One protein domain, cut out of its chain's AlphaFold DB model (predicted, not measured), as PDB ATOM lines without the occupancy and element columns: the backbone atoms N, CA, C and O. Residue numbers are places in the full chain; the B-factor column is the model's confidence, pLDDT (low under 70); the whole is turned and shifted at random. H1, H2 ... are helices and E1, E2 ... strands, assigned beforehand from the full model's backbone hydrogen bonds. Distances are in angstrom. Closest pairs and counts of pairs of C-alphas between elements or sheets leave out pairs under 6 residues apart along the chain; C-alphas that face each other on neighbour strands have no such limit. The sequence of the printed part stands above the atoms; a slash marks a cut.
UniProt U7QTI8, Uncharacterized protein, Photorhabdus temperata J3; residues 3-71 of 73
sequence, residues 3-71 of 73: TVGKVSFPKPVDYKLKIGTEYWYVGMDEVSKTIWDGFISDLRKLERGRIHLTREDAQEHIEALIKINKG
ATOM      1  N   THR A   3      89.479  42.243   6.389       94.75
ATOM      2  CA  THR A   3      88.601  43.023   5.515       94.75
ATOM      3  C   THR A   3      87.634  42.096   4.788       94.75
ATOM      4  O   THR A   3      88.051  41.106   4.188       94.75
ATOM      5  N   VAL A   4      86.345  42.426   4.845       93.12
ATOM      6  CA  VAL A   4      85.257  41.764   4.116       93.12
ATOM      7  C   VAL A   4      84.532  42.852   3.332       93.12
ATOM      8  O   VAL A   4      83.928  43.743   3.929       93.12
ATOM      9  N   GLY A   5      84.652  42.822   2.003       93.94
ATOM     10  CA  GLY A   5      84.183  43.915   1.152       93.94
ATOM     11  C   GLY A   5      84.832  45.251   1.547       93.94
ATOM     12  O   GLY A   5      86.057  45.367   1.525       93.94
ATOM     13  N   LYS A   6      84.035  46.246   1.942       94.75
ATOM     14  CA  LYS A   6      84.475  47.561   2.449       94.75
ATOM     15  C   LYS A   6      84.567  47.653   3.978       94.75
ATOM     16  O   LYS A   6      84.984  48.685   4.500       94.75
ATOM     17  N   VAL A   7      84.162  46.614   4.710       96.38
ATOM     18  CA  VAL A   7      84.197  46.588   6.179       96.38
ATOM     19  C   VAL A   7      85.527  46.003   6.642       96.38
ATOM     20  O   VAL A   7      85.919  44.923   6.209       96.38
ATOM     21  N   SER A   8      86.218  46.707   7.538       96.12
ATOM     22  CA  SER A   8      87.454  46.231   8.165       96.12
ATOM     23  C   SER A   8      87.338  46.258   9.681       96.12
ATOM     24  O   SER A   8      86.700  47.151  10.229       96.12
ATOM     25  N   PHE A   9      87.962  45.287  10.342       96.75
ATOM     26  CA  PHE A   9      87.989  45.173  11.800       96.75
ATOM     27  C   PHE A   9      89.304  44.537  12.281       96.75
ATOM     28  O   PHE A   9      90.036  43.941  11.475       96.75
ATOM     29  N   PRO A  10      89.654  44.663  13.573       97.94
ATOM     30  CA  PRO A  10      90.873  44.089  14.132       97.94
ATOM     31  C   PRO A  10      90.942  42.578  13.938       97.94
ATOM     32  O   PRO A  10      89.929  41.880  13.943       97.94
ATOM     33  N   LYS A  11      92.157  42.059  13.724       97.56
ATOM     34  CA  LYS A  11      92.336  40.611  13.571       97.56
ATOM     35  C   LYS A  11      92.177  39.984  14.965       97.56
ATOM     36  O   LYS A  11      92.951  40.361  15.841       97.56
ATOM     37  N   PRO A  12      91.244  39.039  15.162       97.62
ATOM     38  CA  PRO A  12      91.119  38.327  16.425       97.62
ATOM     39  C   PRO A  12      92.387  37.541  16.760       97.62
ATOM     40  O   PRO A  12      93.170  37.184  15.874       97.62
ATOM     41  N   VAL A  13      92.552  37.218  18.038       98.00
ATOM     42  CA  VAL A  13      93.579  36.283  18.504       98.00
ATOM     43  C   VAL A  13      93.371  34.922  17.830       98.00
ATOM     44  O   VAL A  13      92.255  34.405  17.805       98.00
ATOM     45  N   ASP A  14      94.452  34.338  17.313       97.31
ATOM     46  CA  ASP A  14      94.482  33.036  16.630       97.31
ATOM     47  C   ASP A  14      95.400  32.008  17.322       97.31
ATOM     48  O   ASP A  14      95.668  30.931  16.789       97.31
ATOM     49  N   TYR A  15      95.838  32.304  18.547       98.12
ATOM     50  CA  TYR A  15      96.654  31.431  19.388       98.12
ATOM     51  C   TYR A  15      96.048  31.255  20.788       98.12
ATOM     52  O   TYR A  15      95.243  32.056  21.258       98.12
ATOM     53  N   LYS A  16      96.441  30.183  21.485       98.25
ATOM     54  CA  LYS A  16      96.026  29.959  22.879       98.25
ATOM     55  C   LYS A  16      96.670  31.000  23.793       98.25
ATOM     56  O   LYS A  16      97.888  31.169  23.757       98.25
ATOM     57  N   LEU A  17      95.873  31.651  24.635       98.38
ATOM     58  CA  LEU A  17      96.386  32.588  25.632       98.38
ATOM     59  C   LEU A  17      97.033  31.845  26.811       98.38
ATOM     60  O   LEU A  17      96.888  30.631  26.982       98.38
ATOM     61  N   LYS A  18      97.765  32.589  27.643       98.44
ATOM     62  CA  LYS A  18      98.279  32.070  28.911       98.44
ATOM     63  C   LYS A  18      97.119  31.932  29.905       98.44
ATOM     64  O   LYS A  18      96.238  32.785  29.956       98.44
ATOM     65  N   ILE A  19      97.132  30.873  30.718       98.31
ATOM     66  CA  ILE A  19      96.174  30.709  31.823       98.31
ATOM     67  C   ILE A  19      96.213  31.944  32.729       98.31
ATOM     68  O   ILE A  19      97.292  32.384  33.135       98.31
ATOM     69  N   GLY A  20      95.038  32.499  33.023       98.25
ATOM     70  CA  GLY A  20      94.877  33.725  33.799       98.25
ATOM     71  C   GLY A  20      94.873  35.014  32.970       98.25
ATOM     72  O   GLY A  20      94.659  36.081  33.537       98.25
ATOM     73  N   THR A  21      95.094  34.961  31.651       98.56
ATOM     74  CA  THR A  21      95.005  36.151  30.795       98.56
ATOM     75  C   THR A  21      93.554  36.602  30.654       98.56
ATOM     76  O   THR A  21      92.705  35.845  30.191       98.56
ATOM     77  N   GLU A  22      93.273  37.853  31.014       98.50
ATOM     78  CA  GLU A  22      91.996  38.492  30.707       98.50
ATOM     79  C   GLU A  22      91.860  38.761  29.206       98.50
ATOM     80  O   GLU A  22      92.806  39.210  28.557       98.50
ATOM     81  N   TYR A  23      90.672  38.521  28.664       98.69
ATOM     82  CA  TYR A  23      90.355  38.807  27.272       98.69
ATOM     83  C   TYR A  23      88.894  39.231  27.106       98.69
ATOM     84  O   TYR A  23      88.042  38.991  27.968       98.69
ATOM     85  N   TRP A  24      88.610  39.859  25.971       98.62
ATOM     86  CA  TRP A  24      87.276  40.248  25.539       98.62
ATOM     87  C   TRP A  24      86.815  39.336  24.413       98.62
ATOM     88  O   TRP A  24      87.619  38.916  23.577       98.62
ATOM     89  N   TYR A  25      85.526  39.015  24.369       97.94
ATOM     90  CA  TYR A  25      84.977  38.239  23.270       97.94
ATOM     91  C   TYR A  25      83.676  38.791  22.719       97.94
ATOM     92  O   TYR A  25      82.875  39.394  23.428       97.94
ATOM     93  N   VAL A  26      83.467  38.516  21.432       97.12
ATOM     94  CA  VAL A  26      82.251  38.878  20.703       97.12
ATOM     95  C   VAL A  26      81.165  37.823  20.937       97.12
ATOM     96  O   VAL A  26      81.284  36.665  20.508       97.12
ATOM     97  N   GLY A  27      80.110  38.223  21.646       90.69
ATOM     98  CA  GLY A  27      78.895  37.454  21.905       90.69
ATOM     99  C   GLY A  27      77.946  37.419  20.705       90.69
ATOM    100  O   GLY A  27      78.384  37.371  19.554       90.69
ATOM    101  N   MET A  28      76.641  37.346  20.961       82.62
ATOM    102  CA  MET A  28      75.616  37.450  19.911       82.62
ATOM    103  C   MET A  28      75.184  38.907  19.698       82.62
ATOM    104  O   MET A  28      74.956  39.331  18.571       82.62
ATOM    105  N   ASP A  29      75.130  39.654  20.789       83.06
ATOM    106  CA  ASP A  29      74.519  40.969  20.931       83.06
ATOM    107  C   ASP A  29      75.396  41.943  21.736       83.06
ATOM    108  O   ASP A  29      75.184  43.152  21.683       83.06
ATOM    109  N   GLU A  30      76.431  41.441  22.411       93.00
ATOM    110  CA  GLU A  30      77.342  42.252  23.216       93.00
ATOM    111  C   GLU A  30      78.790  41.744  23.194       93.00
ATOM    112  O   GLU A  30      79.103  40.646  22.719       93.00
ATOM    113  N   VAL A  31      79.679  42.573  23.739       97.44
ATOM    114  CA  VAL A  31      81.067  42.235  24.045       97.44
ATOM    115  C   VAL A  31      81.178  41.977  25.543       97.44
ATOM    116  O   VAL A  31      80.857  42.857  26.343       97.44
ATOM    117  N   SER A  32      81.689  40.810  25.925       97.38
ATOM    118  CA  SER A  32      81.868  40.445  27.336       97.38
ATOM    119  C   SER A  32      83.340  40.150  27.643       97.38
ATOM    120  O   SER A  32      84.121  39.788  26.758       97.38
ATOM    121  N   LYS A  33      83.732  40.311  28.911       97.88
ATOM    122  CA  LYS A  33      85.089  40.032  29.408       97.88
ATOM    123  C   LYS A  33      85.119  38.709  30.161       97.88
ATOM    124  O   LYS A  33      84.168  38.378  30.863       97.88
ATOM    125  N   THR A  34      86.220  37.975  30.059       97.62
ATOM    126  CA  THR A  34      86.481  36.793  30.891       97.62
ATOM    127  C   THR A  34      87.985  36.557  31.045       97.62
ATOM    128  O   THR A  34      88.803  37.323  30.533       97.62
ATOM    129  N   ILE A  35      88.351  35.509  31.778       98.38
ATOM    130  CA  ILE A  35      89.724  35.051  31.981       98.38
ATOM    131  C   ILE A  35      89.914  33.738  31.225       98.38
ATOM    132  O   ILE A  35      89.037  32.879  31.254       98.38
ATOM    133  N   TRP A  36      91.059  33.591  30.562       98.50
ATOM    134  CA  TRP A  36      91.451  32.357  29.897       98.50
ATOM    135  C   TRP A  36      91.820  31.279  30.920       98.50
ATOM    136  O   TRP A  36      92.812  31.405  31.643       98.50
ATOM    137  N   ASP A  37      91.044  30.204  30.952       98.00
ATOM    138  CA  ASP A  37      91.266  28.996  31.749       98.00
ATOM    139  C   ASP A  37      91.616  27.775  30.874       98.00
ATOM    140  O   ASP A  37      91.985  26.717  31.388       98.00
ATOM    141  N   GLY A  38      91.558  27.927  29.548       97.12
ATOM    142  CA  GLY A  38      91.879  26.886  28.578       97.12
ATOM    143  C   GLY A  38      90.794  25.819  28.415       97.12
ATOM    144  O   GLY A  38      91.036  24.824  27.724       97.12
ATOM    145  N   PHE A  39      89.610  26.001  29.009       97.19
ATOM    146  CA  PHE A  39      88.492  25.075  28.863       97.19
ATOM    147  C   PHE A  39      87.854  25.164  27.472       97.19
ATOM    148  O   PHE A  39      88.126  26.036  26.645       97.19
ATOM    149  N   ILE A  40      86.943  24.229  27.202       97.81
ATOM    150  CA  ILE A  40      86.220  24.107  25.929       97.81
ATOM    151  C   ILE A  40      85.553  25.429  25.510       97.81
ATOM    152  O   ILE A  40      85.467  25.728  24.318       97.81
ATOM    153  N   SER A  41      85.077  26.227  26.469       96.19
ATOM    154  CA  SER A  41      84.457  27.528  26.208       96.19
ATOM    155  C   SER A  41      85.440  28.532  25.595       96.19
ATOM    156  O   SER A  41      85.029  29.297  24.723       96.19
ATOM    157  N   ASP A  42      86.703  28.537  26.015       97.94
ATOM    158  CA  ASP A  42      87.778  29.360  25.455       97.94
ATOM    159  C   ASP A  42      88.169  28.864  24.066       97.94
ATOM    160  O   ASP A  42      88.208  29.635  23.107       97.94
ATOM    161  N   LEU A  43      88.364  27.549  23.931       98.19
ATOM    162  CA  LEU A  43      88.755  26.924  22.668       98.19
ATOM    163  C   LEU A  43      87.729  27.184  21.558       98.19
ATOM    164  O   LEU A  43      88.111  27.521  20.441       98.19
ATOM    165  N   ARG A  44      86.427  27.115  21.869       97.75
ATOM    166  CA  ARG A  44      85.354  27.435  20.909       97.75
ATOM    167  C   ARG A  44      85.345  28.905  20.495       97.75
ATOM    168  O   ARG A  44      84.988  29.212  19.361       97.75
ATOM    169  N   LYS A  45      85.676  29.829  21.403       97.44
ATOM    170  CA  LYS A  45      85.767  31.259  21.066       97.44
ATOM    171  C   LYS A  45      86.986  31.534  20.191       97.44
ATOM    172  O   LYS A  45      86.869  32.311  19.248       97.44
ATOM    173  N   LEU A  46      88.104  30.866  20.476       98.12
ATOM    174  CA  LEU A  46      89.325  30.944  19.683       98.12
ATOM    175  C   LEU A  46      89.100  30.417  18.261       98.12
ATOM    176  O   LEU A  46      89.348  31.132  17.299       98.12
ATOM    177  N   GLU A  47      88.551  29.208  18.128       97.88
ATOM    178  CA  GLU A  47      88.251  28.574  16.834       97.88
ATOM    179  C   GLU A  47      87.328  29.436  15.960       97.88
ATOM    180  O   GLU A  47      87.486  29.505  14.744       97.88
ATOM    181  N   ARG A  48      86.382  30.145  16.584       95.88
ATOM    182  CA  ARG A  48      85.441  31.042  15.897       95.88
ATOM    183  C   ARG A  48      85.994  32.448  15.652       95.88
ATOM    184  O   ARG A  48      85.242  33.295  15.177       95.88
ATOM    185  N   GLY A  49      87.246  32.724  16.023       96.94
ATOM    186  CA  GLY A  49      87.867  34.039  15.872       96.94
ATOM    187  C   GLY A  49      87.163  35.135  16.672       96.94
ATOM    188  O   GLY A  49      86.999  36.242  16.185       96.94
ATOM    189  N   ARG A  50      86.680  34.847  17.884       97.56
ATOM    190  CA  ARG A  50      85.876  35.804  18.673       97.56
ATOM    191  C   ARG A  50      86.651  36.525  19.767       97.56
ATOM    192  O   ARG A  50      86.032  37.295  20.488       97.56
ATOM    193  N   ILE A  51      87.945  36.259  19.924       98.38
ATOM    194  CA  ILE A  51      88.758  36.730  21.052       98.38
ATOM    195  C   ILE A  51      89.581  37.956  20.659       98.38
ATOM    196  O   ILE A  51      90.270  37.931  19.641       98.38
ATOM    197  N   HIS A  52      89.576  38.973  21.518       98.50
ATOM    198  CA  HIS A  52      90.412  40.172  21.428       98.50
ATOM    199  C   HIS A  52      91.002  40.534  22.793       98.50
ATOM    200  O   HIS A  52      90.443  40.196  23.837       98.50
ATOM    201  N   LEU A  53      92.147  41.216  22.797       98.31
ATOM    202  CA  LEU A  53      92.832  41.606  24.039       98.31
ATOM    203  C   LEU A  53      92.340  42.948  24.596       98.31
ATOM    204  O   LEU A  53      92.522  43.220  25.781       98.31
ATOM    205  N   THR A  54      91.679  43.762  23.774       98.38
ATOM    206  CA  THR A  54      91.075  45.040  24.165       98.38
ATOM    207  C   THR A  54      89.561  44.992  23.962       98.38
ATOM    208  O   THR A  54      89.043  44.183  23.184       98.38
ATOM    209  N   ARG A  55      88.832  45.842  24.694       98.19
ATOM    210  CA  ARG A  55      87.374  45.944  24.544       98.19
ATOM    211  C   ARG A  55      87.032  46.597  23.213       98.19
ATOM    212  O   ARG A  55      86.074  46.198  22.565       98.19
ATOM    213  N   GLU A  56      87.825  47.591  22.841       98.38
ATOM    214  CA  GLU A  56      87.698  48.403  21.641       98.38
ATOM    215  C   GLU A  56      87.791  47.519  20.393       98.38
ATOM    216  O   GLU A  56      86.900  47.571  19.550       98.38
ATOM    217  N   ASP A  57      88.760  46.600  20.336       98.31
ATOM    218  CA  ASP A  57      88.907  45.695  19.191       98.31
ATOM    219  C   ASP A  57      87.732  44.712  19.072       98.31
ATOM    220  O   ASP A  57      87.249  44.411  17.974       98.31
ATOM    221  N   ALA A  58      87.229  44.222  20.210       98.12
ATOM    222  CA  ALA A  58      86.020  43.404  20.237       98.12
ATOM    223  C   ALA A  58      84.775  44.196  19.816       98.12
ATOM    224  O   ALA A  58      83.910  43.645  19.131       98.12
ATOM    225  N   GLN A  59      84.703  45.474  20.186       98.00
ATOM    226  CA  GLN A  59      83.612  46.371  19.826       98.00
ATOM    227  C   GLN A  59      83.609  46.673  18.318       98.00
ATOM    228  O   GLN A  59      82.577  46.541  17.660       98.00
ATOM    229  N   GLU A  60      84.767  46.960  17.728       97.50
ATOM    230  CA  GLU A  60      84.891  47.122  16.276       97.50
ATOM    231  C   GLU A  60      84.512  45.837  15.525       97.50
ATOM    232  O   GLU A  60      83.855  45.883  14.481       97.50
ATOM    233  N   HIS A  61      84.868  44.669  16.069       97.38
ATOM    234  CA  HIS A  61      84.494  43.389  15.472       97.38
ATOM    235  C   HIS A  61      82.973  43.146  15.521       97.38
ATOM    236  O   HIS A  61      82.393  42.787  14.495       97.38
ATOM    237  N   ILE A  62      82.285  43.368  16.651       96.19
ATOM    238  CA  ILE A  62      80.819  43.182  16.694       96.19
ATOM    239  C   ILE A  62      80.096  44.155  15.750       96.19
ATOM    240  O   ILE A  62      79.167  43.757  15.048       96.19
ATOM    241  N   GLU A  63      80.565  45.400  15.644       95.56
ATOM    242  CA  GLU A  63      80.022  46.386  14.705       95.56
ATOM    243  C   GLU A  63      80.223  45.973  13.247       95.56
ATOM    244  O   GLU A  63      79.312  46.120  12.426       95.56
ATOM    245  N   ALA A  64      81.389  45.411  12.922       95.44
ATOM    246  CA  ALA A  64      81.649  44.852  11.604       95.44
ATOM    247  C   ALA A  64      80.699  43.691  11.282       95.44
ATOM    248  O   ALA A  64      80.119  43.676  10.197       95.44
ATOM    249  N   LEU A  65      80.468  42.767  12.220       94.06
ATOM    250  CA  LEU A  65      79.505  41.675  12.030       94.06
ATOM    251  C   LEU A  65      78.079  42.198  11.820       94.06
ATOM    252  O   LEU A  65      77.365  41.675  10.967       94.06
ATOM    253  N   ILE A  66      77.667  43.245  12.541       93.62
ATOM    254  CA  ILE A  66      76.354  43.881  12.350       93.62
ATOM    255  C   ILE A  66      76.231  44.460  10.936       93.62
ATOM    256  O   ILE A  66      75.227  44.207  10.269       93.62
ATOM    257  N   LYS A  67      77.237  45.205  10.459       94.56
ATOM    258  CA  LYS A  67      77.257  45.756   9.090       94.56
ATOM    259  C   LYS A  67      77.207  44.646   8.044       94.56
ATOM    260  O   LYS A  67      76.393  44.700   7.124       94.56
ATOM    261  N   ILE A  68      78.019  43.603   8.222       93.81
ATOM    262  CA  ILE A  68      78.057  42.447   7.320       93.81
ATOM    263  C   ILE A  68      76.689  41.755   7.269       93.81
ATOM    264  O   ILE A  68      76.154  41.532   6.187       93.81
ATOM    265  N   ASN A  69      76.062  41.502   8.421       91.50
ATOM    266  CA  ASN A  69      74.739  40.872   8.493       91.50
ATOM    267  C   ASN A  69      73.623  41.719   7.858       91.50
ATOM    268  O   ASN A  69      72.613  41.169   7.427       91.50
ATOM    269  N   LYS A  70      73.799  43.043   7.774       94.25
ATOM    270  CA  LYS A  70      72.890  43.957   7.064       94.25
ATOM    271  C   LYS A  70      73.172  44.072   5.560       94.25
ATOM    272  O   LYS A  70      72.440  44.774   4.869       94.25
ATOM    273  N   GLY A  71      74.212  43.413   5.041       92.62
ATOM    274  CA  GLY A  71      74.631  43.546   3.642       92.62
ATOM    275  C   GLY A  71      75.443  44.813   3.349       92.62
ATOM    276  O   GLY A  71      75.581  45.202   2.196       92.62
TER     277      GLY A  71
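Overview. This is residues 3 to 71 of the 73 residues of an uncharacterized protein of Photorhabdus temperata J3 (UniProt U7QTI8). Look for an elongated body in which a two-stranded hairpin, E2 and E3, and the short helix H1 make one end, while the longer helix H2 begins near the hairpin and reaches away from it to make much of the other end, with the short strand E1 beside it. A long link, residues 10 to 21, runs back from E1 to the hairpin. The printed part has 69 residues, with three named strands and two named helices in the order E1, E2, E3, H1, H2; the class is mixed, and the sheet E2 - E3 is antiparallel. The whole is compact, with a radius of gyration of the C-alphas of 12.0 A, and spans 37 by 19 by 18 A.

Along the chain. Find C-alpha 22 at (91.996, 38.492, 30.707), where E2, residues 22 to 26, begins its 14.0 A. E3, residues 31 to 35, is 13.8 A long. H2, residues 55 to 69, runs 21.0 A to C-alpha 69 at (74.739, 40.872, 8.493). H1 is residues 40 to 47, 10.3 A long, and E1 is residues 7 to 9, 6.9 A long.

Arrangement. In the hairpin of E2 and E3, the directions differ by 149 degrees; look for N 23 and O 34 at 2.9 A. The closest C-alphas of E2 and H2 are those of Trp 24 and Arg 55, 5.8 A apart. Those of E1 and H2 are Phe 9 and His 61, 5.4 A; E1 pairs with no named strand. H1 and H2 are apart. In H1 and H2, every O i to N i+4 pair is within hydrogen-bond range.

Size, cuts and confidence. The C-alphas of Ile 19 and Gly 71 are the two farthest apart, at 37.7 A. The printed part has no cut, the link from E1 to E2 is long, and no printed residue is under 70 in pLDDT.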